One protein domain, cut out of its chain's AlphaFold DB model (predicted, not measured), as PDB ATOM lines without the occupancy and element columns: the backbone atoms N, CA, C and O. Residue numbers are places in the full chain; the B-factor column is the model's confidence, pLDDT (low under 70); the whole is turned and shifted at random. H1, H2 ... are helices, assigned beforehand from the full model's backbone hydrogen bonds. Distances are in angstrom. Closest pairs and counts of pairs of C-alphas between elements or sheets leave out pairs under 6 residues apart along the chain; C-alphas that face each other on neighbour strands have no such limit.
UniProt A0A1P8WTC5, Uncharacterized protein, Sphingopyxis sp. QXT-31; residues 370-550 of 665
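What this domain is: This is residues 370 to 550 of the 665 residues of an uncharacterized protein of Sphingopyxis sp. QXT-31 (UniProt A0A1P8WTC5). One very long helix, H7, runs nearly the full length of a flat model; H6 folds back along its earlier part, H3, H4 and H5 pack along its later part, and H1 and H2 form a loosely joined side arm. The printed part has 181 residues with seven named helices, H1 to H7 in chain order, and no named strand: all helix. H3, H4, H5 and H7 form a bundle of helices side by side. The whole is only just loose, close to extended, with a radius of gyration of the C-alphas of 23.4 A and spans of 83 by 47 by 24 A.

How they stand to each other: The hub is H7, residues 498 to 550, with a kink of 33 degrees near residue 505. Its residues 499 to 521 touch H6, residues 466 to 487, in a helical hairpin, closest C-alphas Val 470 and Gly 517 at 5.8 A. H3, residues 404 to 429, touches residues 513 to 527 of H7, closest C-alphas Gly 408 and Phe 516 at 6.3 A. H4, residues 435 to 444, touches H7 residues 534 to 544, closest C-alphas Ala 438 and Leu 541 at 6.3 A. H5, residues 446 to 459, touches H7, closest C-alphas Ser 452 and Ile 527 at 7.1 A. H2, residues 392 to 399, is close to but not clearly touching H5 and H1, residues 370 to 382. Every O i to N i+4 pair is within hydrogen-bond range in H1, H2 and H3, against 5 of 6 in H4, 9 of 10 in H5, 15 of 18 in H6 and 46 of 49 in H7.

Where its parts are: H7 is 76.0 A long, from (-11.414, -30.401, 5.323) to (-57.435, 26.038, 27.129) at C-alpha 550; H3 is 36.6 A and H6 31.6 A. H1 begins at C-alpha 370, (-25.062, -3.580, -6.760).

The domain as a whole: The C-alphas farthest apart, Glu 493 and Thr 550, are 86.1 A apart. The printed part has no cut and no long link. Confidence is under 70 at 29 residues, among them 383 to 390.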
ATOM      1  N   ARG A 370     -23.864  -4.284  -7.228       60.97
ATOM      2  CA  ARG A 370     -25.062  -3.580  -6.760       60.97
ATOM      3  C   ARG A 370     -24.865  -2.070  -6.806       60.97
ATOM      4  O   ARG A 370     -25.827  -1.366  -7.071       60.97
ATOM      5  N   ASN A 371     -23.646  -1.586  -6.581       59.72
ATOM      6  CA  ASN A 371     -23.361  -0.169  -6.762       59.72
ATOM      7  C   ASN A 371     -23.521   0.231  -8.225       59.72
ATOM      8  O   ASN A 371     -24.203   1.211  -8.468       59.72
ATOM      9  N   ASP A 372     -23.026  -0.565  -9.177       65.75
ATOM     10  CA  ASP A 372     -23.227  -0.289 -10.606       65.75
ATOM     11  C   ASP A 372     -24.730  -0.274 -10.981       65.75
ATOM     12  O   ASP A 372     -25.190   0.590 -11.724       65.75
ATOM     13  N   GLU A 373     -25.521  -1.209 -10.438       67.94
ATOM     14  CA  GLU A 373     -26.977  -1.281 -10.650       67.94
ATOM     15  C   GLU A 373     -27.731  -0.125  -9.973       67.94
ATOM     16  O   GLU A 373     -28.633   0.446 -10.577       67.94
ATOM     17  N   LEU A 374     -27.352   0.249  -8.747       65.69
ATOM     18  CA  LEU A 374     -27.936   1.371  -8.011       65.69
ATOM     19  C   LEU A 374     -27.558   2.709  -8.655       65.69
ATOM     20  O   LEU A 374     -28.392   3.602  -8.734       65.69
ATOM     21  N   GLU A 375     -26.327   2.846  -9.142       66.88
ATOM     22  CA  GLU A 375     -25.879   4.006  -9.912       66.88
ATOM     23  C   GLU A 375     -26.683   4.133 -11.208       66.88
ATOM     24  O   GLU A 375     -27.149   5.228 -11.517       66.88
ATOM     25  N   MET A 376     -26.932   3.028 -11.921       68.31
ATOM     26  CA  MET A 376     -27.839   3.024 -13.075       68.31
ATOM     27  C   MET A 376     -29.286   3.364 -12.693       68.31
ATOM     28  O   MET A 376     -29.908   4.166 -13.379       68.31
ATOM     29  N   GLU A 377     -29.826   2.816 -11.601       70.00
ATOM     30  CA  GLU A 377     -31.201   3.102 -11.158       70.00
ATOM     31  C   GLU A 377     -31.375   4.568 -10.735       70.00
ATOM     32  O   GLU A 377     -32.366   5.203 -11.091       70.00
ATOM     33  N   ILE A 378     -30.402   5.133 -10.013       66.25
ATOM     34  CA  ILE A 378     -30.367   6.560  -9.668       66.25
ATOM     35  C   ILE A 378     -30.311   7.391 -10.955       66.25
ATOM     36  O   ILE A 378     -31.069   8.350 -11.102       66.25
ATOM     37  N   ARG A 379     -29.472   7.002 -11.919       66.38
ATOM     38  CA  ARG A 379     -29.373   7.690 -13.210       66.38
ATOM     39  C   ARG A 379     -30.708   7.709 -13.957       66.38
ATOM     40  O   ARG A 379     -31.133   8.773 -14.401       66.38
ATOM     41  N   ASP A 380     -31.378   6.563 -14.050       72.94
ATOM     42  CA  ASP A 380     -32.664   6.428 -14.740       72.94
ATOM     43  C   ASP A 380     -33.785   7.178 -14.012       72.94
ATOM     44  O   ASP A 380     -34.574   7.886 -14.637       72.94
ATOM     45  N   LYS A 381     -33.860   7.056 -12.681       71.19
ATOM     46  CA  LYS A 381     -34.962   7.615 -11.890       71.19
ATOM     47  C   LYS A 381     -34.925   9.134 -11.806       71.19
ATOM     48  O   LYS A 381     -35.979   9.766 -11.776       71.19
ATOM     49  N   TYR A 382     -33.732   9.716 -11.728       70.25
ATOM     50  CA  TYR A 382     -33.585  11.161 -11.594       70.25
ATOM     51  C   TYR A 382     -33.365  11.857 -12.941       70.25
ATOM     52  O   TYR A 382     -33.418  13.081 -12.982       70.25
ATOM     53  N   ALA A 383     -33.145  11.109 -14.032       66.12
ATOM     54  CA  ALA A 383     -32.811  11.637 -15.361       66.12
ATOM     55  C   ALA A 383     -31.647  12.650 -15.352       66.12
ATOM     56  O   ALA A 383     -31.447  13.395 -16.312       66.12
ATOM     57  N   VAL A 384     -30.864  12.675 -14.269       58.81
ATOM     58  CA  VAL A 384     -29.673  13.502 -14.132       58.81
ATOM     59  C   VAL A 384     -28.519  12.661 -14.673       58.81
ATOM     60  O   VAL A 384     -28.264  11.567 -14.156       58.81
ATOM     61  N   PRO A 385     -27.815  13.112 -15.725       57.66
ATOM     62  CA  PRO A 385     -26.550  12.500 -16.074       57.66
ATOM     63  C   PRO A 385     -25.654  12.577 -14.838       57.66
ATOM     64  O   PRO A 385     -25.441  13.665 -14.313       57.66
ATOM     65  N   LEU A 386     -25.146  11.432 -14.369       51.12
ATOM     66  CA  LEU A 386     -24.072  11.357 -13.375       51.12
ATOM     67  C   LEU A 386     -22.818  12.050 -13.946       51.12
ATOM     68  O   LEU A 386     -21.926  11.406 -14.488       51.12
ATOM     69  N   GLY A 387     -22.823  13.377 -13.917       59.19
ATOM     70  CA  GLY A 387     -21.710  14.284 -14.166       59.19
ATOM     71  C   GLY A 387     -21.414  15.089 -12.901       59.19
ATOM     72  O   GLY A 387     -21.984  14.808 -11.842       59.19
ATOM     73  N   GLU A 388     -20.544  16.095 -13.015       56.25
ATOM     74  CA  GLU A 388     -20.076  16.942 -11.900       56.25
ATOM     75  C   GLU A 388     -21.208  17.577 -11.063       56.25
ATOM     76  O   GLU A 388     -20.992  17.883  -9.893       56.25
ATOM     77  N   ASP A 389     -22.422  17.687 -11.612       60.41
ATOM     78  CA  ASP A 389     -23.567  18.346 -10.971       60.41
ATOM     79  C   ASP A 389     -24.402  17.450 -10.038       60.41
ATOM     80  O   ASP A 389     -25.310  17.942  -9.365       60.41
ATOM     81  N   THR A 390     -24.142  16.136  -9.963       61.66
ATOM     82  CA  THR A 390     -24.840  15.297  -8.968       61.66
ATOM     83  C   THR A 390     -24.320  15.672  -7.582       61.66
ATOM     84  O   THR A 390     -23.120  15.497  -7.355       61.66
ATOM     85  N   PRO A 391     -25.162  16.135  -6.631       70.38
ATOM     86  CA  PRO A 391     -24.686  16.559  -5.321       70.38
ATOM     87  C   PRO A 391     -23.833  15.448  -4.691       70.38
ATOM     88  O   PRO A 391     -24.362  14.358  -4.431       70.38
ATOM     89  N   PRO A 392     -22.530  15.680  -4.438       66.75
ATOM     90  CA  PRO A 392     -21.612  14.649  -3.946       66.75
ATOM     91  C   PRO A 392     -22.094  13.993  -2.648       66.75
ATOM     92  O   PRO A 392     -21.732  12.860  -2.329       66.75
ATOM     93  N   GLU A 393     -22.933  14.704  -1.898       71.94
ATOM     94  CA  GLU A 393     -23.550  14.256  -0.657       71.94
ATOM     95  C   GLU A 393     -24.553  13.113  -0.859       71.94
ATOM     96  O   GLU A 393     -24.554  12.168  -0.070       71.94
ATOM     97  N   LEU A 394     -25.348  13.133  -1.937       64.38
ATOM     98  CA  LEU A 394     -26.304  12.061  -2.238       64.38
ATOM     99  C   LEU A 394     -25.572  10.773  -2.632       64.38
ATOM    100  O   LEU A 394     -25.850   9.714  -2.073       64.38
ATOM    101  N   LEU A 395     -24.575  10.870  -3.515       64.44
ATOM    102  CA  LEU A 395     -23.727   9.733  -3.898       64.44
ATOM    103  C   LEU A 395     -22.963   9.164  -2.699       64.44
ATOM    104  O   LEU A 395     -22.970   7.951  -2.488       64.44
ATOM    105  N   LYS A 396     -22.375  10.022  -1.853       69.25
ATOM    106  CA  LYS A 396     -21.732   9.579  -0.608       69.25
ATOM    107  C   LYS A 396     -22.707   8.858   0.319       69.25
ATOM    108  O   LYS A 396     -22.287   7.897   0.956       69.25
ATOM    109  N   LYS A 397     -23.972   9.281   0.413       65.81
ATOM    110  CA  LYS A 397     -24.961   8.649   1.305       65.81
ATOM    111  C   LYS A 397     -25.308   7.226   0.849       65.81
ATOM    112  O   LYS A 397     -25.337   6.322   1.678       65.81
ATOM    113  N   TYR A 398     -25.460   6.997  -0.457       60.03
ATOM    114  CA  TYR A 398     -25.779   5.667  -1.003       60.03
ATOM    115  C   TYR A 398     -24.560   4.745  -1.184       60.03
ATOM    116  O   TYR A 398     -24.698   3.528  -1.086       60.03
ATOM    117  N   GLN A 399     -23.351   5.284  -1.379       67.12
ATOM    118  CA  GLN A 399     -22.136   4.482  -1.603       67.12
ATOM    119  C   GLN A 399     -21.419   4.010  -0.320       67.12
ATOM    120  O   GLN A 399     -20.403   3.311  -0.429       67.12
ATOM    121  N   ARG A 400     -21.892   4.386   0.880       69.56
ATOM    122  CA  ARG A 400     -21.218   4.076   2.163       69.56
ATOM    123  C   ARG A 400     -21.090   2.577   2.435       69.56
ATOM    124  O   ARG A 400     -20.057   2.134   2.931       69.56
ATOM    125  N   VAL A 401     -22.107   1.790   2.089       75.56
ATOM    126  CA  VAL A 401     -22.152   0.356   2.407       75.56
ATOM    127  C   VAL A 401     -22.072  -0.470   1.135       75.56
ATOM    128  O   VAL A 401     -23.084  -0.846   0.552       75.56
ATOM    129  N   ARG A 402     -20.850  -0.788   0.708       71.44
ATOM    130  CA  ARG A 402     -20.608  -1.621  -0.477       71.44
ATOM    131  C   ARG A 402     -20.568  -3.097  -0.114       71.44
ATOM    132  O   ARG A 402     -21.051  -3.923  -0.870       71.44
ATOM    133  N   ASN A 403     -19.990  -3.454   1.028       75.81
ATOM    134  CA  ASN A 403     -19.812  -4.850   1.425       75.81
ATOM    135  C   ASN A 403     -20.160  -5.091   2.899       75.81
ATOM    136  O   ASN A 403     -20.451  -4.167   3.656       75.81
ATOM    137  N   LEU A 404     -20.108  -6.358   3.311       78.38
ATOM    138  CA  LEU A 404     -20.441  -6.793   4.666       78.38
ATOM    139  C   LEU A 404     -19.538  -6.168   5.744       78.38
ATOM    140  O   LEU A 404     -20.002  -5.863   6.839       78.38
ATOM    141  N   VAL A 405     -18.253  -5.967   5.439       82.38
ATOM    142  CA  VAL A 405     -17.301  -5.346   6.373       82.38
ATOM    143  C   VAL A 405     -17.720  -3.903   6.645       82.38
ATOM    144  O   VAL A 405     -17.825  -3.509   7.805       82.38
ATOM    145  N   GLN A 406     -18.048  -3.155   5.590       85.75
ATOM    146  CA  GLN A 406     -18.560  -1.789   5.695       85.75
ATOM    147  C   GLN A 406     -19.931  -1.746   6.371       85.75
ATOM    148  O   GLN A 406     -20.140  -0.922   7.252       85.75
ATOM    149  N   ALA A 407     -20.837  -2.678   6.055       88.50
ATOM    150  CA  ALA A 407     -22.119  -2.794   6.756       88.50
ATOM    151  C   ALA A 407     -21.895  -3.003   8.260       88.50
ATOM    152  O   ALA A 407     -22.548  -2.382   9.090       88.50
ATOM    153  N   GLY A 408     -20.920  -3.839   8.618       90.69
ATOM    154  CA  GLY A 408     -20.502  -4.060   9.992       90.69
ATOM    155  C   GLY A 408     -19.963  -2.813  10.689       90.69
ATOM    156  O   GLY A 408     -20.282  -2.599  11.859       90.69
ATOM    157  N   GLN A 409     -19.159  -2.010   9.992       92.00
ATOM    158  CA  GLN A 409     -18.637  -0.736  10.493       92.00
ATOM    159  C   GLN A 409     -19.761   0.287  10.685       92.00
ATOM    160  O   GLN A 409     -19.856   0.880  11.755       92.00
ATOM    161  N   GLU A 410     -20.668   0.416   9.717       92.44
ATOM    162  CA  GLU A 410     -21.811   1.329   9.809       92.44
ATOM    163  C   GLU A 410     -22.788   0.928  10.920       92.44
ATOM    164  O   GLU A 410     -23.225   1.781  11.685       92.44
ATOM    165  N   ILE A 411     -23.065  -0.370  11.107       95.06
ATOM    166  CA  ILE A 411     -23.871  -0.848  12.245       95.06
ATOM    167  C   ILE A 411     -23.239  -0.422  13.582       95.06
ATOM    168  O   ILE A 411     -23.964  -0.063  14.511       95.06
ATOM    169  N   ARG A 412     -21.902  -0.464  13.701       95.62
ATOM    170  CA  ARG A 412     -21.199  -0.014  14.915       95.62
ATOM    171  C   ARG A 412     -21.296   1.498  15.087       95.62
ATOM    172  O   ARG A 412     -21.698   1.926  16.163       95.62
ATOM    173  N   ARG A 413     -21.021   2.271  14.031       95.69
ATOM    174  CA  ARG A 413     -21.126   3.738  14.041       95.69
ATOM    175  C   ARG A 413     -22.519   4.194  14.475       95.69
ATOM    176  O   ARG A 413     -22.641   4.953  15.429       95.69
ATOM    177  N   ILE A 414     -23.575   3.674  13.846       95.50
ATOM    178  CA  ILE A 414     -24.954   4.017  14.223       95.50
ATOM    179  C   ILE A 414     -25.240   3.581  15.667       95.50
ATOM    180  O   ILE A 414     -25.904   4.287  16.425       95.50
ATOM    181  N   GLY A 415     -24.722   2.422  16.083       97.00
ATOM    182  CA  GLY A 415     -24.829   1.960  17.464       97.00
ATOM    183  C   GLY A 415     -24.221   2.934  18.482       97.00
ATOM    184  O   GLY A 415     -24.818   3.134  19.543       97.00
ATOM    185  N   GLU A 416     -23.077   3.539  18.158       97.25
ATOM    186  CA  GLU A 416     -22.397   4.565  18.958       97.25
ATOM    187  C   GLU A 416     -23.174   5.887  18.969       97.25
ATOM    188  O   GLU A 416     -23.370   6.466  20.037       97.25
ATOM    189  N   GLU A 417     -23.698   6.328  17.826       95.88
ATOM    190  CA  GLU A 417     -24.538   7.532  17.730       95.88
ATOM    191  C   GLU A 417     -25.817   7.402  18.562       95.88
ATOM    192  O   GLU A 417     -26.164   8.306  19.323       95.88
ATOM    193  N   LEU A 418     -26.473   6.239  18.517       96.19
ATOM    194  CA  LEU A 418     -27.616   5.961  19.385       96.19
ATOM    195  C   LEU A 418     -27.223   5.911  20.866       96.19
ATOM    196  O   LEU A 418     -28.020   6.318  21.705       96.19
ATOM    197  N   ASN A 419     -26.020   5.440  21.218       96.56
ATOM    198  CA  ASN A 419     -25.545   5.496  22.607       96.56
ATOM    199  C   ASN A 419     -25.375   6.949  23.075       96.56
ATOM    200  O   ASN A 419     -25.746   7.277  24.202       96.56
ATOM    201  N   GLN A 420     -24.847   7.823  22.216       95.50
ATOM    202  CA  GLN A 420     -24.709   9.250  22.515       95.50
ATOM    203  C   GLN A 420     -26.078   9.923  22.658       95.50
ATOM    204  O   GLN A 420     -26.284  10.687  23.600       95.50
ATOM    205  N   LEU A 421     -27.028   9.609  21.770       93.56
ATOM    206  CA  LEU A 421     -28.405  10.097  21.854       93.56
ATOM    207  C   LEU A 421     -29.081   9.625  23.153       93.56
ATOM    208  O   LEU A 421     -29.711  10.414  23.852       93.56
ATOM    209  N   GLU A 422     -28.884   8.359  23.533       94.12
ATOM    210  CA  GLU A 422     -29.387   7.807  24.795       94.12
ATOM    211  C   GLU A 422     -28.815   8.531  26.019       94.12
ATOM    212  O   GLU A 422     -29.554   8.858  26.948       94.12
ATOM    213  N   ALA A 423     -27.509   8.811  26.020       93.88
ATOM    214  CA  ALA A 423     -26.853   9.545  27.097       93.88
ATOM    215  C   ALA A 423     -27.384  10.983  27.215       93.88
ATOM    216  O   ALA A 423     -27.714  11.418  28.319       93.88
ATOM    217  N   LYS A 424     -27.547  11.685  26.083       90.94
ATOM    218  CA  LYS A 424     -28.136  13.035  26.038       90.94
ATOM    219  C   LYS A 424     -29.563  13.050  26.585       90.94
ATOM    220  O   LYS A 424     -29.902  13.894  27.415       90.94
ATOM    221  N   MET A 425     -30.383  12.065  26.219       87.94
ATOM    222  CA  MET A 425     -31.736  11.955  26.768       87.94
ATOM    223  C   MET A 425     -31.745  11.654  28.262       87.94
ATOM    224  O   MET A 425     -32.571  12.210  28.977       87.94
ATOM    225  N   LYS A 426     -30.833  10.812  28.762       89.56
ATOM    226  CA  LYS A 426     -30.711  10.572  30.209       89.56
ATOM    227  C   LYS A 426     -30.340  11.855  30.955       89.56
ATOM    228  O   LYS A 426     -30.906  12.101  32.018       89.56
ATOM    229  N   SER A 427     -29.466  12.696  30.394       88.06
ATOM    230  CA  SER A 427     -29.165  14.005  30.989       88.06
ATOM    231  C   SER A 427     -30.347  14.975  30.937       88.06
ATOM    232  O   SER A 427     -30.567  15.699  31.903       88.06
ATOM    233  N   LEU A 428     -31.153  14.956  29.869       83.44
ATOM    234  CA  LEU A 428     -32.349  15.799  29.758       83.44
ATOM    235  C   LEU A 428     -33.503  15.324  30.644       83.44
ATOM    236  O   LEU A 428     -34.209  16.144  31.220       83.44
ATOM    237  N   GLY A 429     -33.686  14.012  30.807       74.00
ATOM    238  CA  GLY A 429     -34.723  13.436  31.667       74.00
ATOM    239  C   GLY A 429     -34.539  13.772  33.151       74.00
ATOM    240  O   GLY A 429     -35.508  13.742  33.911       74.00
ATOM    241  N   ALA A 430     -33.321  14.141  33.563       62.25
ATOM    242  CA  ALA A 430     -33.059  14.708  34.884       62.25
ATOM    243  C   ALA A 430     -33.593  16.151  35.025       62.25
ATOM    244  O   ALA A 430     -33.921  16.577  36.131       62.25
ATOM    245  N   VAL A 431     -33.763  16.881  33.918       60.19
ATOM    246  CA  VAL A 431     -34.326  18.241  33.861       60.19
ATOM    247  C   VAL A 431     -35.859  18.162  33.790       60.19
ATOM    248  O   VAL A 431     -36.510  18.593  32.843       60.19
ATOM    249  N   ARG A 432     -36.474  17.550  34.806       58.66
ATOM    250  CA  ARG A 432     -37.936  17.528  34.967       58.66
ATOM    251  C   ARG A 432     -38.420  18.916  35.394       58.66
ATOM    252  O   ARG A 432     -38.217  19.284  36.547       58.66
ATOM    253  N   GLY A 433     -39.109  19.659  34.521       58.97
ATOM    254  CA  GLY A 433     -39.917  20.779  35.024       58.97
ATOM    255  C   GLY A 433     -40.500  21.831  34.080       58.97
ATOM    256  O   GLY A 433     -41.225  22.681  34.584       58.97
ATOM    257  N   GLY A 434     -40.257  21.833  32.764       72.25
ATOM    258  CA  GLY A 434     -40.776  22.924  31.920       72.25
ATOM    259  C   GLY A 434     -40.959  22.588  30.445       72.25
ATOM    260  O   GLY A 434     -40.261  21.735  29.902       72.25
ATOM    261  N   THR A 435     -41.881  23.304  29.796       75.75
ATOM    262  CA  THR A 435     -42.189  23.217  28.355       75.75
ATOM    263  C   THR A 435     -40.970  23.498  27.475       75.75
ATOM    264  O   THR A 435     -40.772  22.816  26.476       75.75
ATOM    265  N   ALA A 436     -40.083  24.405  27.900       76.50
ATOM    266  CA  ALA A 436     -38.830  24.704  27.202       76.50
ATOM    267  C   ALA A 436     -37.894  23.484  27.062       76.50
ATOM    268  O   ALA A 436     -37.141  23.391  26.097       76.50
ATOM    269  N   GLY A 437     -37.957  22.527  27.996       79.62
ATOM    270  CA  GLY A 437     -37.180  21.289  27.908       79.62
ATOM    271  C   GLY A 437     -37.732  20.302  26.876       79.62
ATOM    272  O   GLY A 437     -36.968  19.513  26.331       79.62
ATOM    273  N   ALA A 438     -39.036  20.354  26.580       79.75
ATOM    274  CA  ALA A 438     -39.670  19.465  25.608       79.75
ATOM    275  C   ALA A 438     -39.317  19.848  24.162       79.75
ATOM    276  O   ALA A 438     -39.040  18.963  23.358       79.75
ATOM    277  N   ASP A 439     -39.244  21.145  23.849       83.25
ATOM    278  CA  ASP A 439     -38.824  21.613  22.520       83.25
ATOM    279  C   ASP A 439     -37.363  21.254  22.218       83.25
ATOM    280  O   ASP A 439     -37.056  20.760  21.131       83.25
ATOM    281  N   ASP A 440     -36.456  21.455  23.184       84.25
ATOM    282  CA  ASP A 440     -35.055  21.048  23.025       84.25
ATOM    283  C   ASP A 440     -34.933  19.522  22.915       84.25
ATOM    284  O   ASP A 440     -34.193  19.013  22.072       84.25
ATOM    285  N   PHE A 441     -35.739  18.783  23.686       82.56
ATOM    286  CA  PHE A 441     -35.819  17.329  23.582       82.56
ATOM    287  C   PHE A 441     -36.219  16.894  22.169       82.56
ATOM    288  O   PHE A 441     -35.515  16.072  21.594       82.56
ATOM    289  N   VAL A 442     -37.274  17.472  21.575       85.12
ATOM    290  CA  VAL A 442     -37.723  17.142  20.208       85.12
ATOM    291  C   VAL A 442     -36.653  17.477  19.163       85.12
ATOM    292  O   VAL A 442     -36.374  16.636  18.311       85.12
ATOM    293  N   ARG A 443     -35.991  18.639  19.252       86.06
ATOM    294  CA  ARG A 443     -34.910  19.025  18.317       86.06
ATOM    295  C   ARG A 443     -33.730  18.059  18.341       86.06
ATOM    296  O   ARG A 443     -33.123  17.787  17.308       86.06
ATOM    297  N   GLN A 444     -33.413  17.482  19.499       86.06
ATOM    298  CA  GLN A 444     -32.347  16.483  19.584       86.06
ATOM    299  C   GLN A 444     -32.671  15.187  18.816       86.06
ATOM    300  O   GLN A 444     -31.745  14.451  18.471       86.06
ATOM    301  N   PHE A 445     -33.942  14.929  18.469       88.31
ATOM    302  CA  PHE A 445     -34.338  13.811  17.606       88.31
ATOM    303  C   PHE A 445     -34.239  14.092  16.106       88.31
ATOM    304  O   PHE A 445     -34.456  13.160  15.330       88.31
ATOM    305  N   ASP A 446     -33.880  15.297  15.662       86.19
ATOM    306  CA  ASP A 446     -33.716  15.555  14.224       86.19
ATOM    307  C   ASP A 446     -32.624  14.651  13.621       86.19
ATOM    308  O   ASP A 446     -32.802  14.085  12.541       86.19
ATOM    309  N   GLY A 447     -31.565  14.362  14.388       87.50
ATOM    310  CA  GLY A 447     -30.535  13.388  14.007       87.50
ATOM    311  C   GLY A 447     -31.021  11.930  13.927       87.50
ATOM    312  O   GLY A 447     -30.388  11.107  13.267       87.50
ATOM    313  N   LEU A 448     -32.162  11.582  14.544       91.31
ATOM    314  CA  LEU A 448     -32.729  10.229  14.458       91.31
ATOM    315  C   LEU A 448     -33.207   9.908  13.037       91.31
ATOM    316  O   LEU A 448     -33.175   8.743  12.627       91.31
ATOM    317  N   LEU A 449     -33.650  10.917  12.279       87.31
ATOM    318  CA  LEU A 449     -34.081  10.716  10.898       87.31
ATOM    319  C   LEU A 449     -32.903  10.269  10.027       87.31
ATOM    320  O   LEU A 449     -33.029   9.288   9.297       87.31
ATOM    321  N   ASP A 450     -31.746  10.918  10.161       88.19
ATOM    322  CA  ASP A 450     -30.533  10.523   9.440       88.19
ATOM    323  C   ASP A 450     -30.049   9.130   9.839       88.19
ATOM    324  O   ASP A 450     -29.762   8.312   8.965       88.19
ATOM    325  N   ILE A 451     -30.077   8.807  11.135       92.50
ATOM    326  CA  ILE A 451     -29.795   7.453  11.630       92.50
ATOM    327  C   ILE A 451     -30.749   6.420  11.005       92.50
ATOM    328  O   ILE A 451     -30.324   5.333  10.611       92.50
ATOM    329  N   SER A 452     -32.035   6.751  10.884       91.06
ATOM    330  CA  SER A 452     -33.046   5.864  10.293       91.06
ATOM    331  C   SER A 452     -32.831   5.666   8.788       91.06
ATOM    332  O   SER A 452     -33.031   4.563   8.266       91.06
ATOM    333  N   LEU A 453     -32.388   6.712   8.083       86.31
ATOM    334  CA  LEU A 453     -32.014   6.638   6.671       86.31
ATOM    335  C   LEU A 453     -30.763   5.775   6.474       86.31
ATOM    336  O   LEU A 453     -30.775   4.888   5.622       86.31
ATOM    337  N   ASP A 454     -29.729   5.960   7.294       89.56
ATOM    338  CA  ASP A 454     -28.507   5.150   7.248       89.56
ATOM    339  C   ASP A 454     -28.797   3.675   7.588       89.56
ATOM    340  O   ASP A 454     -28.325   2.759   6.911       89.56
ATOM    341  N   TYR A 455     -29.664   3.422   8.575       93.44
ATOM    342  CA  TYR A 455     -30.153   2.082   8.910       93.44
ATOM    343  C   TYR A 455     -30.893   1.412   7.739       93.44
ATOM    344  O   TYR A 455     -30.717   0.216   7.473       93.44
ATOM    345  N   SER A 456     -31.699   2.186   7.008       87.62
ATOM    346  CA  SER A 456     -32.410   1.717   5.815       87.62
ATOM    347  C   SER A 456     -31.451   1.454   4.649       87.62
ATOM    348  O   SER A 456     -31.601   0.453   3.944       87.62
ATOM    349  N   ALA A 457     -30.421   2.288   4.484       85.12
ATOM    350  CA  ALA A 457     -29.372   2.099   3.485       85.12
ATOM    351  C   ALA A 457     -28.567   0.813   3.738       85.12
ATOM    352  O   ALA A 457     -28.297   0.063   2.799       85.12
ATOM    353  N   ILE A 458     -28.270   0.486   5.003       89.56
ATOM    354  CA  ILE A 458     -27.658  -0.802   5.370       89.56
ATOM    355  C   ILE A 458     -28.553  -1.972   4.944       89.56
ATOM    356  O   ILE A 458     -28.043  -2.954   4.405       89.56
ATOM    357  N   ASN A 459     -29.876  -1.888   5.136       89.19
ATOM    358  CA  ASN A 459     -30.783  -2.943   4.668       89.19
ATOM    359  C   ASN A 459     -30.669  -3.142   3.154       89.19
ATOM    360  O   ASN A 459     -30.673  -4.266   2.652       89.19
ATOM    361  N   ALA A 460     -30.540  -2.035   2.431       82.31
ATOM    362  CA  ALA A 460     -30.406  -2.001   0.992       82.31
ATOM    363  C   ALA A 460     -29.000  -2.384   0.494       82.31
ATOM    364  O   ALA A 460     -28.742  -2.218  -0.689       82.31
ATOM    365  N   CYS A 461     -28.099  -2.942   1.312       79.62
ATOM    366  CA  CYS A 461     -26.814  -3.439   0.807       79.62
ATOM    367  C   CYS A 461     -26.929  -4.834   0.159       79.62
ATOM    368  O   CYS A 461     -26.282  -5.100  -0.851       79.62
ATOM    369  N   ALA A 462     -27.843  -5.702   0.619       79.94
ATOM    370  CA  ALA A 462     -28.039  -7.061   0.079       79.94
ATOM    371  C   ALA A 462     -29.375  -7.252  -0.670       79.94
ATOM    372  O   ALA A 462     -30.389  -6.640  -0.314       79.94
ATOM    373  N   SER A 463     -29.380  -8.022  -1.765       73.56
ATOM    374  CA  SER A 463     -30.571  -8.207  -2.612       73.56
ATOM    375  C   SER A 463     -31.723  -8.810  -1.797       73.56
ATOM    376  O   SER A 463     -31.581  -9.890  -1.232       73.56
ATOM    377  N   GLY A 464     -32.867  -8.121  -1.744       76.81
ATOM    378  CA  GLY A 464     -34.003  -8.518  -0.899       76.81
ATOM    379  C   GLY A 464     -33.891  -8.114   0.581       76.81
ATOM    380  O   GLY A 464     -34.759  -8.484   1.362       76.81
ATOM    381  N   GLY A 465     -32.867  -7.345   0.965       87.00
ATOM    382  CA  GLY A 465     -32.655  -6.857   2.330       87.00
ATOM    383  C   GLY A 465     -31.533  -7.592   3.067       87.00
ATOM    384  O   GLY A 465     -31.308  -8.787   2.854       87.00
ATOM    385  N   LEU A 466     -30.840  -6.896   3.974       88.81
ATOM    386  CA  LEU A 466     -29.767  -7.473   4.790       88.81
ATOM    387  C   LEU A 466     -30.283  -8.622   5.662       88.81
ATOM    388  O   LEU A 466     -29.650  -9.672   5.716       88.81
ATOM    389  N   VAL A 467     -31.440  -8.452   6.308       90.94
ATOM    390  CA  VAL A 467     -32.031  -9.477   7.192       90.94
ATOM    391  C   VAL A 467     -32.299 -10.764   6.424       90.94
ATOM    392  O   VAL A 467     -31.818 -11.831   6.797       90.94
ATOM    393  N   PHE A 468     -33.005 -10.651   5.303       87.94
ATOM    394  CA  PHE A 468     -33.316 -11.780   4.438       87.94
ATOM    395  C   PHE A 468     -32.055 -12.504   3.961       87.94
ATOM    396  O   PHE A 468     -31.984 -13.736   3.969       87.94
ATOM    397  N   ARG A 469     -31.022 -11.740   3.598       87.19
ATOM    398  CA  ARG A 469     -29.731 -12.300   3.218       87.19
ATOM    399  C   ARG A 469     -29.046 -13.034   4.376       87.19
ATOM    400  O   ARG A 469     -28.487 -14.110   4.153       87.19
ATOM    401  N   VAL A 470     -29.069 -12.488   5.590       91.81
ATOM    402  CA  VAL A 470     -28.491 -13.157   6.763       91.81
ATOM    403  C   VAL A 470     -29.212 -14.475   7.042       91.81
ATOM    404  O   VAL A 470     -28.541 -15.493   7.197       91.81
ATOM    405  N   GLU A 471     -30.546 -14.497   7.022       90.75
ATOM    406  CA  GLU A 471     -31.305 -15.739   7.236       90.75
ATOM    407  C   GLU A 471     -31.007 -16.790   6.161       90.75
ATOM    408  O   GLU A 471     -30.828 -17.972   6.453       90.75
ATOM    409  N   ARG A 472     -30.848 -16.365   4.907       86.81
ATOM    410  CA  ARG A 472     -30.421 -17.260   3.828       86.81
ATOM    411  C   ARG A 472     -29.014 -17.811   4.046       86.81
ATOM    412  O   ARG A 472     -28.767 -18.986   3.786       86.81
ATOM    413  N   SER A 473     -28.085 -16.962   4.482       91.19
ATOM    414  CA  SER A 473     -26.724 -17.394   4.799       91.19
ATOM    415  C   SER A 473     -26.742 -18.463   5.892       91.19
ATOM    416  O   SER A 473     -26.127 -19.509   5.702       91.19
ATOM    417  N   ARG A 474     -27.540 -18.265   6.955       93.00
ATOM    418  CA  ARG A 474     -27.761 -19.270   8.008       93.00
ATOM    419  C   ARG A 474     -28.321 -20.573   7.452       93.00
ATOM    420  O   ARG A 474     -27.752 -21.624   7.710       93.00
ATOM    421  N   TYR A 475     -29.357 -20.512   6.616       92.06
ATOM    422  CA  TYR A 475     -29.935 -21.707   5.998       92.06
ATOM    423  C   TYR A 475     -28.889 -22.549   5.244       92.06
ATOM    424  O   TYR A 475     -28.825 -23.769   5.416       92.06
ATOM    425  N   TYR A 476     -28.045 -21.920   4.418       90.75
ATOM    426  CA  TYR A 476     -27.006 -22.652   3.689       90.75
ATOM    427  C   TYR A 476     -25.841 -23.089   4.573       90.75
ATOM    428  O   TYR A 476     -25.299 -24.165   4.334       90.75
ATOM    429  N   ALA A 477     -25.471 -22.294   5.580       93.81
ATOM    430  CA  ALA A 477     -24.467 -22.663   6.572       93.81
ATOM    431  C   ALA A 477     -24.897 -23.913   7.355       93.81
ATOM    432  O   ALA A 477     -24.127 -24.866   7.455       93.81
ATOM    433  N   ASP A 478     -26.153 -23.967   7.800       93.62
ATOM    434  CA  ASP A 478     -26.728 -25.126   8.484       93.62
ATOM    435  C   ASP A 478     -26.785 -26.348   7.560       93.62
ATOM    436  O   ASP A 478     -26.456 -27.466   7.955       93.62
ATOM    437  N   ALA A 479     -27.196 -26.158   6.302       89.69
ATOM    438  CA  ALA A 479     -27.217 -27.235   5.316       89.69
ATOM    439  C   ALA A 479     -25.806 -27.756   4.995       89.69
ATOM    440  O   ALA A 479     -25.643 -28.954   4.751       89.69
ATOM    441  N   TYR A 480     -24.806 -26.872   4.987       94.75
ATOM    442  CA  TYR A 480     -23.397 -27.209   4.813       94.75
ATOM    443  C   TYR A 480     -22.884 -28.019   6.010       94.75
ATOM    444  O   TYR A 480     -22.341 -29.105   5.814       94.75
ATOM    445  N   ASP A 481     -23.140 -27.562   7.238       96.12
ATOM    446  CA  ASP A 481     -22.743 -28.264   8.464       96.12
ATOM    447  C   ASP A 481     -23.352 -29.664   8.551       96.12
ATOM    448  O   ASP A 481     -22.637 -30.656   8.684       96.12
ATOM    449  N   ARG A 482     -24.668 -29.776   8.340       93.25
ATOM    450  CA  ARG A 482     -25.382 -31.063   8.386       93.25
ATOM    451  C   ARG A 482     -24.878 -32.077   7.361       93.25
ATOM    452  O   ARG A 482     -25.033 -33.274   7.582       93.25
ATOM    453  N   ARG A 483     -24.308 -31.623   6.238       93.56
ATOM    454  CA  ARG A 483     -23.776 -32.491   5.172       93.56
ATOM    455  C   ARG A 483     -22.285 -32.771   5.301       93.56
ATOM    456  O   ARG A 483     -21.803 -33.709   4.669       93.56
ATOM    457  N   MET A 484     -21.552 -32.024   6.124       95.94
ATOM    458  CA  MET A 484     -20.128 -32.267   6.357       95.94
ATOM    459  C   MET A 484     -19.838 -33.715   6.809       95.94
ATOM    460  O   MET A 484     -18.943 -34.341   6.230       95.94
ATOM    461  N   PRO A 485     -20.614 -34.323   7.736       95.94
ATOM    462  CA  PRO A 485     -20.412 -35.717   8.133       95.94
ATOM    463  C   PRO A 485     -20.576 -36.731   6.988       95.94
ATOM    464  O   PRO A 485     -19.956 -37.796   7.018       95.94
ATOM    465  N   ASP A 486     -21.346 -36.407   5.941       93.31
ATOM    466  CA  ASP A 486     -21.567 -37.300   4.794       93.31
ATOM    467  C   ASP A 486     -20.300 -37.521   3.955       93.31
ATOM    468  O   ASP A 486     -20.233 -38.480   3.172       93.31
ATOM    469  N   LEU A 487     -19.298 -36.647   4.101       95.38
ATOM    470  CA  LEU A 487     -17.982 -36.802   3.484       95.38
ATOM    471  C   LEU A 487     -17.126 -37.852   4.203       95.38
ATOM    472  O   LEU A 487     -16.192 -38.378   3.598       95.38
ATOM    473  N   ARG A 488     -17.466 -38.212   5.454       94.69
ATOM    474  CA  ARG A 488     -16.748 -39.195   6.288       94.69
ATOM    475  C   ARG A 488     -15.241 -38.929   6.310       94.69
ATOM    476  O   ARG A 488     -14.445 -39.783   5.908       94.69
ATOM    477  N   ILE A 489     -14.894 -37.711   6.711       95.94
ATOM    478  CA  ILE A 489     -13.530 -37.187   6.678       95.94
ATOM    479  C   ILE A 489     -12.660 -37.931   7.697       95.94
ATOM    480  O   ILE A 489     -13.090 -38.240   8.808       95.94
ATOM    481  N   ARG A 490     -11.431 -38.245   7.294       95.25
ATOM    482  CA  ARG A 490     -10.377 -38.847   8.107       95.25
ATOM    483  C   ARG A 490      -9.138 -37.970   8.020       95.25
ATOM    484  O   ARG A 490      -8.711 -37.591   6.928       95.25
ATOM    485  N   ARG A 491      -8.557 -37.662   9.175       94.50
ATOM    486  CA  ARG A 491      -7.302 -36.918   9.262       94.50
ATOM    487  C   ARG A 491      -6.153 -37.760   8.698       94.50
ATOM    488  O   ARG A 491      -6.095 -38.965   8.931       94.50
ATOM    489  N   ILE A 492      -5.260 -37.097   7.969       91.62
ATOM    490  CA  ILE A 492      -3.935 -37.604   7.607       91.62
ATOM    491  C   ILE A 492      -2.948 -36.794   8.440       91.62
ATOM    492  O   ILE A 492      -3.048 -35.568   8.478       91.62
ATOM    493  N   GLU A 493      -2.042 -37.463   9.146       88.25
ATOM    494  CA  GLU A 493      -1.128 -36.781  10.062       88.25
ATOM    495  C   GLU A 493      -0.253 -35.755   9.324       88.25
ATOM    496  O   GLU A 493       0.166 -35.979   8.186       88.25
ATOM    497  N   GLY A 494      -0.031 -34.598   9.954       87.44
ATOM    498  CA  GLY A 494       0.674 -33.464   9.347       87.44
ATOM    499  C   GLY A 494      -0.144 -32.633   8.351       87.44
ATOM    500  O   GLY A 494       0.320 -31.570   7.945       87.44
ATOM    501  N   TRP A 495      -1.363 -33.052   7.992       90.88
ATOM    502  CA  TRP A 495      -2.243 -32.308   7.089       90.88
ATOM    503  C   TRP A 495      -3.532 -31.861   7.774       90.88
ATOM    504  O   TRP A 495      -4.113 -32.569   8.598       90.88
ATOM    505  N   GLN A 496      -4.011 -30.673   7.404       92.75
ATOM    506  CA  GLN A 496      -5.288 -30.167   7.892       92.75
ATOM    507  C   GLN A 496      -6.447 -30.878   7.169       92.75
ATOM    508  O   GLN A 496      -6.506 -30.844   5.935       92.75
ATOM    509  N   PRO A 497      -7.397 -31.491   7.898       95.12
ATOM    510  CA  PRO A 497      -8.577 -32.075   7.284       95.12
ATOM    511  C   PRO A 497      -9.616 -31.011   6.902       95.12
ATOM    512  O   PRO A 497      -9.634 -29.898   7.433       95.12
ATOM    513  N   TYR A 498     -10.477 -31.350   5.938       95.62
ATOM    514  CA  TYR A 498     -11.414 -30.401   5.323       95.62
ATOM    515  C   TYR A 498     -12.422 -29.798   6.312       95.62
ATOM    516  O   TYR A 498     -12.756 -28.619   6.215       95.62
ATOM    517  N   ASP A 499     -12.903 -30.585   7.269       96.25
ATOM    518  CA  ASP A 499     -13.833 -30.152   8.310       96.25
ATOM    519  C   ASP A 499     -13.176 -29.194   9.308       96.25
ATOM    520  O   ASP A 499     -13.778 -28.180   9.662       96.25
ATOM    521  N   GLU A 500     -11.936 -29.453   9.725       95.50
ATOM    522  CA  GLU A 500     -11.177 -28.516  10.560       95.50
ATOM    523  C   GLU A 500     -10.878 -27.211   9.828       95.50
ATOM    524  O   GLU A 500     -11.037 -26.137  10.412       95.50
ATOM    525  N   PHE A 501     -10.485 -27.287   8.553       93.75
ATOM    526  CA  PHE A 501     -10.340 -26.109   7.701       93.75
ATOM    527  C   PHE A 501     -11.655 -25.319   7.652       93.75
ATOM    528  O   PHE A 501     -11.687 -24.119   7.933       93.75
ATOM    529  N   ALA A 502     -12.769 -25.995   7.363       93.50
ATOM    530  CA  ALA A 502     -14.071 -25.353   7.293       93.50
ATOM    531  C   ALA A 502     -14.443 -24.689   8.627       93.50
ATOM    532  O   ALA A 502     -14.852 -23.531   8.629       93.50
ATOM    533  N   ARG A 503     -14.260 -25.370   9.765       94.56
ATOM    534  CA  ARG A 503     -14.540 -24.825  11.108       94.56
ATOM    535  C   ARG A 503     -13.711 -23.591  11.426       94.56
ATOM    536  O   ARG A 503     -14.251 -22.616  11.936       94.56
ATOM    537  N   ARG A 504     -12.417 -23.616  11.103       91.88
ATOM    538  CA  ARG A 504     -11.522 -22.492  11.393       91.88
ATOM    539  C   ARG A 504     -11.788 -21.282  10.515       91.88
ATOM    540  O   ARG A 504     -11.651 -20.177  11.007       91.88
ATOM    541  N   TYR A 505     -12.172 -21.467   9.257       89.00
ATOM    542  CA  TYR A 505     -12.190 -20.348   8.311       89.00
ATOM    543  C   TYR A 505     -13.569 -20.060   7.732       89.00
ATOM    544  O   TYR A 505     -14.002 -18.913   7.676       89.00
ATOM    545  N   VAL A 506     -14.290 -21.094   7.314       90.00
ATOM    546  CA  VAL A 506     -15.593 -20.942   6.659       90.00
ATOM    547  C   VAL A 506     -16.684 -20.631   7.685       90.00
ATOM    548  O   VAL A 506     -17.444 -19.683   7.501       90.00
ATOM    549  N   PHE A 507     -16.740 -21.374   8.792       93.88
ATOM    550  CA  PHE A 507     -17.752 -21.165   9.829       93.88
ATOM    551  C   PHE A 507     -17.584 -19.836  10.562       93.88
ATOM    552  O   PHE A 507     -18.586 -19.187  10.844       93.88
ATOM    553  N   GLN A 508     -16.352 -19.358  10.760       92.31
ATOM    554  CA  GLN A 508     -16.125 -18.015  11.304       92.31
ATOM    555  C   GLN A 508     -16.767 -16.927  10.431       92.31
ATOM    556  O   GLN A 508     -17.362 -15.985  10.951       92.31
ATOM    557  N   LEU A 509     -16.710 -17.066   9.099       89.94
ATOM    558  CA  LEU A 509     -17.389 -16.139   8.188       89.94
ATOM    559  C   LEU A 509     -18.916 -16.249   8.306       89.94
ATOM    560  O   LEU A 509     -19.603 -15.228   8.292       89.94
ATOM    561  N   PHE A 510     -19.457 -17.462   8.451       93.75
ATOM    562  CA  PHE A 510     -20.896 -17.669   8.657       93.75
ATOM    563  C   PHE A 510     -21.379 -17.040   9.967       93.75
ATOM    564  O   PHE A 510     -22.372 -16.311   9.972       93.75
ATOM    565  N   GLU A 511     -20.646 -17.246  11.060       94.56
ATOM    566  CA  GLU A 511     -20.921 -16.631  12.360       94.56
ATOM    567  C   GLU A 511     -20.812 -15.108  12.299       94.56
ATOM    568  O   GLU A 511     -21.648 -14.397  12.859       94.56
ATOM    569  N   GLN A 512     -19.830 -14.583  11.561       92.00
ATOM    570  CA  GLN A 512     -19.692 -13.150  11.345       92.00
ATOM    571  C   GLN A 512     -20.939 -12.570  10.655       92.00
ATOM    572  O   GLN A 512     -21.486 -11.569  11.129       92.00
ATOM    573  N   ILE A 513     -21.423 -13.221   9.586       91.50
ATOM    574  CA  ILE A 513     -22.657 -12.852   8.869       91.50
ATOM    575  C   ILE A 513     -23.871 -12.926   9.800       91.50
ATOM    576  O   ILE A 513     -24.641 -11.965   9.894       91.50
ATOM    577  N   ALA A 514     -24.021 -14.026  10.536       94.12
ATOM    578  CA  ALA A 514     -25.103 -14.204  11.497       94.12
ATOM    579  C   ALA A 514     -25.088 -13.116  12.585       94.12
ATOM    580  O   ALA A 514     -26.143 -12.571  12.928       94.12
ATOM    581  N   GLY A 515     -23.900 -12.757  13.076       94.56
ATOM    582  CA  GLY A 515     -23.686 -11.696  14.052       94.56
ATOM    583  C   GLY A 515     -24.045 -10.308  13.520       94.56
ATOM    584  O   GLY A 515     -24.551  -9.484  14.284       94.56
ATOM    585  N   PHE A 516     -23.849 -10.036  12.223       93.19
ATOM    586  CA  PHE A 516     -24.344  -8.798  11.612       93.19
ATOM    587  C   PHE A 516     -25.867  -8.717  11.659       93.19
ATOM    588  O   PHE A 516     -26.382  -7.675  12.051       93.19
ATOM    589  N   GLY A 517     -26.583  -9.805  11.357       94.12
ATOM    590  CA  GLY A 517     -28.046  -9.818  11.453       94.12
ATOM    591  C   GLY A 517     -28.559  -9.571  12.872       94.12
ATOM    592  O   GLY A 517     -29.479  -8.780  13.053       94.12
ATOM    593  N   ILE A 518     -27.929 -10.175  13.887       96.31
ATOM    594  CA  ILE A 518     -28.305  -9.956  15.297       96.31
ATOM    595  C   ILE A 518     -28.105  -8.489  15.687       96.31
ATOM    596  O   ILE A 518     -29.018  -7.867  16.236       96.31
ATOM    597  N   ARG A 519     -26.930  -7.919  15.383       96.44
ATOM    598  CA  ARG A 519     -26.631  -6.511  15.688       96.44
ATOM    599  C   ARG A 519     -27.557  -5.561  14.935       96.44
ATOM    600  O   ARG A 519     -28.056  -4.618  15.536       96.44
ATOM    601  N   TYR A 520     -27.821  -5.834  13.660       96.50
ATOM    602  CA  TYR A 520     -28.743  -5.055  12.841       96.50
ATOM    603  C   TYR A 520     -30.167  -5.085  13.415       96.50
ATOM    604  O   TYR A 520     -30.757  -4.036  13.648       96.50
ATOM    605  N   GLY A 521     -30.696  -6.263  13.756       96.56
ATOM    606  CA  GLY A 521     -32.022  -6.379  14.371       96.56
ATOM    607  C   GLY A 521     -32.112  -5.710  15.748       96.56
ATOM    608  O   GLY A 521     -33.127  -5.097  16.077       96.56
ATOM    609  N   ALA A 522     -31.050  -5.781  16.557       96.88
ATOM    610  CA  ALA A 522     -30.977  -5.047  17.820       96.88
ATOM    611  C   ALA A 522     -30.974  -3.527  17.598       96.88
ATOM    612  O   ALA A 522     -31.625  -2.804  18.350       96.88
ATOM    613  N   LEU A 523     -30.280  -3.053  16.561       97.19
ATOM    614  CA  LEU A 523     -30.245  -1.647  16.180       97.19
ATOM    615  C   LEU A 523     -31.630  -1.140  15.760       97.19
ATOM    616  O   LEU A 523     -32.062  -0.113  16.273       97.19
ATOM    617  N   GLY A 524     -32.355  -1.901  14.935       96.94
ATOM    618  CA  GLY A 524     -33.737  -1.591  14.553       96.94
ATOM    619  C   GLY A 524     -34.650  -1.416  15.763       96.94
ATOM    620  O   GLY A 524     -35.232  -0.354  15.943       96.94
ATOM    621  N   ARG A 525     -34.652  -2.389  16.689       97.50
ATOM    622  CA  ARG A 525     -35.435  -2.285  17.937       97.50
ATOM    623  C   ARG A 525     -35.072  -1.056  18.769       97.50
ATOM    624  O   ARG A 525     -35.927  -0.496  19.448       97.50
ATOM    625  N   ARG A 526     -33.799  -0.645  18.776       96.81
ATOM    626  CA  ARG A 526     -33.386   0.585  19.465       96.81
ATOM    627  C   ARG A 526     -33.983   1.804  18.776       96.81
ATOM    628  O   ARG A 526     -34.599   2.601  19.472       96.81
ATOM    629  N   ILE A 527     -33.839   1.916  17.457       96.06
ATOM    630  CA  ILE A 527     -34.399   3.011  16.651       96.06
ATOM    631  C   ILE A 527     -35.917   3.118  16.861       96.06
ATOM    632  O   ILE A 527     -36.405   4.211  17.135       96.06
ATOM    633  N   ASP A 528     -36.641   1.998  16.860       96.06
ATOM    634  CA  ASP A 528     -38.089   1.970  17.113       96.06
ATOM    635  C   ASP A 528     -38.451   2.526  18.500       96.06
ATOM    636  O   ASP A 528     -39.409   3.289  18.642       96.06
ATOM    637  N   ARG A 529     -37.654   2.218  19.536       95.25
ATOM    638  CA  ARG A 529     -37.837   2.809  20.875       95.25
ATOM    639  C   ARG A 529     -37.607   4.318  20.873       95.25
ATOM    640  O   ARG A 529     -38.371   5.033  21.512       95.25
ATOM    641  N   PHE A 530     -36.599   4.810  20.152       94.19
ATOM    642  CA  PHE A 530     -36.377   6.252  20.021       94.19
ATOM    643  C   PHE A 530     -37.529   6.940  19.276       94.19
ATOM    644  O   PHE A 530     -37.964   8.001  19.715       94.19
ATOM    645  N   HIS A 531     -38.077   6.331  18.219       92.69
ATOM    646  CA  HIS A 531     -39.278   6.847  17.543       92.69
ATOM    647  C   HIS A 531     -40.483   6.891  18.482       92.69
ATOM    648  O   HIS A 531     -41.189   7.896  18.535       92.69
ATOM    649  N   SER A 532     -40.686   5.845  19.285       92.19
ATOM    650  CA  SER A 532     -41.746   5.813  20.299       92.19
ATOM    651  C   SER A 532     -41.576   6.914  21.359       92.19
ATOM    652  O   SER A 532     -42.550   7.584  21.717       92.19
ATOM    653  N   TRP A 533     -40.349   7.161  21.826       89.94
ATOM    654  CA  TRP A 533     -40.049   8.245  22.768       89.94
ATOM    655  C   TRP A 533     -40.264   9.629  22.165       89.94
ATOM    656  O   TRP A 533     -40.896  10.468  22.806       89.94
ATOM    657  N   ARG A 534     -39.808   9.848  20.928       91.06
ATOM    658  CA  ARG A 534     -40.064  11.084  20.185       91.06
ATOM    659  C   ARG A 534     -41.563  11.351  20.079       91.06
ATOM    660  O   ARG A 534     -42.010  12.431  20.444       91.06
ATOM    661  N   HIS A 535     -42.338  10.358  19.649       89.31
ATOM    662  CA  HIS A 535     -43.783  10.506  19.493       89.31
ATOM    663  C   HIS A 535     -44.481  10.806  20.828       89.31
ATOM    664  O   HIS A 535     -45.358  11.662  20.905       89.31
ATOM    665  N   THR A 536     -44.040  10.164  21.913       88.81
ATOM    666  CA  THR A 536     -44.543  10.451  23.265       88.81
ATOM    667  C   THR A 536     -44.247  11.896  23.679       88.81
ATOM    668  O   THR A 536     -45.117  12.561  24.241       88.81
ATOM    669  N   ALA A 537     -43.049  12.407  23.386       87.00
ATOM    670  CA  ALA A 537     -42.686  13.788  23.688       87.00
ATOM    671  C   ALA A 537     -43.460  14.807  22.840       87.00
ATOM    672  O   ALA A 537     -43.905  15.816  23.378       87.00
ATOM    673  N   GLU A 538     -43.691  14.523  21.555       88.25
ATOM    674  CA  GLU A 538     -44.549  15.340  20.687       88.25
ATOM    675  C   GLU A 538     -45.983  15.416  21.238       88.25
ATOM    676  O   GLU A 538     -46.549  16.505  21.323       88.25
ATOM    677  N   ILE A 539     -46.549  14.291  21.699       89.25
ATOM    678  CA  ILE A 539     -47.870  14.260  22.351       89.25
ATOM    679  C   ILE A 539     -47.866  15.083  23.644       89.25
ATOM    680  O   ILE A 539     -48.803  15.839  23.894       89.25
ATOM    681  N   MET A 540     -46.823  14.970  24.473       85.88
ATOM    682  CA  MET A 540     -46.710  15.760  25.706       85.88
ATOM    683  C   MET A 540     -46.607  17.260  25.422       85.88
ATOM    684  O   MET A 540     -47.245  18.053  26.114       85.88
ATOM    685  N   LEU A 541     -45.850  17.650  24.396       88.06
ATOM    686  CA  LEU A 541     -45.736  19.037  23.959       88.06
ATOM    687  C   LEU A 541     -47.087  19.564  23.458       88.06
ATOM    688  O   LEU A 541     -47.523  20.629  23.887       88.06
ATOM    689  N   GLN A 542     -47.791  18.792  22.624       90.06
ATOM    690  CA  GLN A 542     -49.138  19.130  22.155       90.06
ATOM    691  C   GLN A 542     -50.157  19.217  23.298       90.06
ATOM    692  O   GLN A 542     -51.034  20.079  23.289       90.06
ATOM    693  N   ALA A 543     -50.050  18.349  24.304       88.81
ATOM    694  CA  ALA A 543     -50.903  18.407  25.483       88.81
ATOM    695  C   ALA A 543     -50.614  19.664  26.317       88.81
ATOM    696  O   ALA A 543     -51.551  20.327  26.756       88.81
ATOM    697  N   ALA A 544     -49.342  20.029  26.499       87.12
ATOM    698  CA  ALA A 544     -48.955  21.233  27.227       87.12
ATOM    699  C   ALA A 544     -49.446  22.510  26.525       87.12
ATOM    700  O   ALA A 544     -50.058  23.360  27.174       87.12
ATOM    701  N   THR A 545     -49.268  22.609  25.204       89.50
ATOM    702  CA  THR A 545     -49.790  23.736  24.416       89.50
ATOM    703  C   THR A 545     -51.316  23.768  24.425       89.50
ATOM    704  O   THR A 545     -51.900  24.836  24.567       89.50
ATOM    705  N   SER A 546     -51.983  22.610  24.380       90.50
ATOM    706  CA  SER A 546     -53.445  22.530  24.505       90.50
ATOM    707  C   SER A 546     -53.939  22.992  25.879       90.50
ATOM    708  O   SER A 546     -54.975  23.652  25.969       90.50
ATOM    709  N   VAL A 547     -53.216  22.681  26.961       90.56
ATOM    710  CA  VAL A 547     -53.535  23.169  28.316       90.56
ATOM    711  C   VAL A 547     -53.366  24.685  28.398       90.56
ATOM    712  O   VAL A 547     -54.234  25.359  28.952       90.56
ATOM    713  N   GLU A 548     -52.296  25.229  27.819       89.31
ATOM    714  CA  GLU A 548     -52.066  26.674  27.749       89.31
ATOM    715  C   GLU A 548     -53.173  27.379  26.954       89.31
ATOM    716  O   GLU A 548     -53.825  28.280  27.485       89.31
ATOM    717  N   GLN A 549     -53.484  26.884  25.753       90.81
ATOM    718  CA  GLN A 549     -54.581  27.376  24.915       90.81
ATOM    719  C   GLN A 549     -55.934  27.277  25.624       90.81
ATOM    720  O   GLN A 549     -56.728  28.209  25.581       90.81
ATOM    721  N   THR A 550     -56.203  26.180  26.336       92.88
ATOM    722  CA  THR A 550     -57.435  26.038  27.129       92.88
ATOM    723  C   THR A 550     -57.472  27.057  28.267       92.88
ATOM    724  O   THR A 550     -58.528  27.611  28.569       92.88
TER     725      THR A 550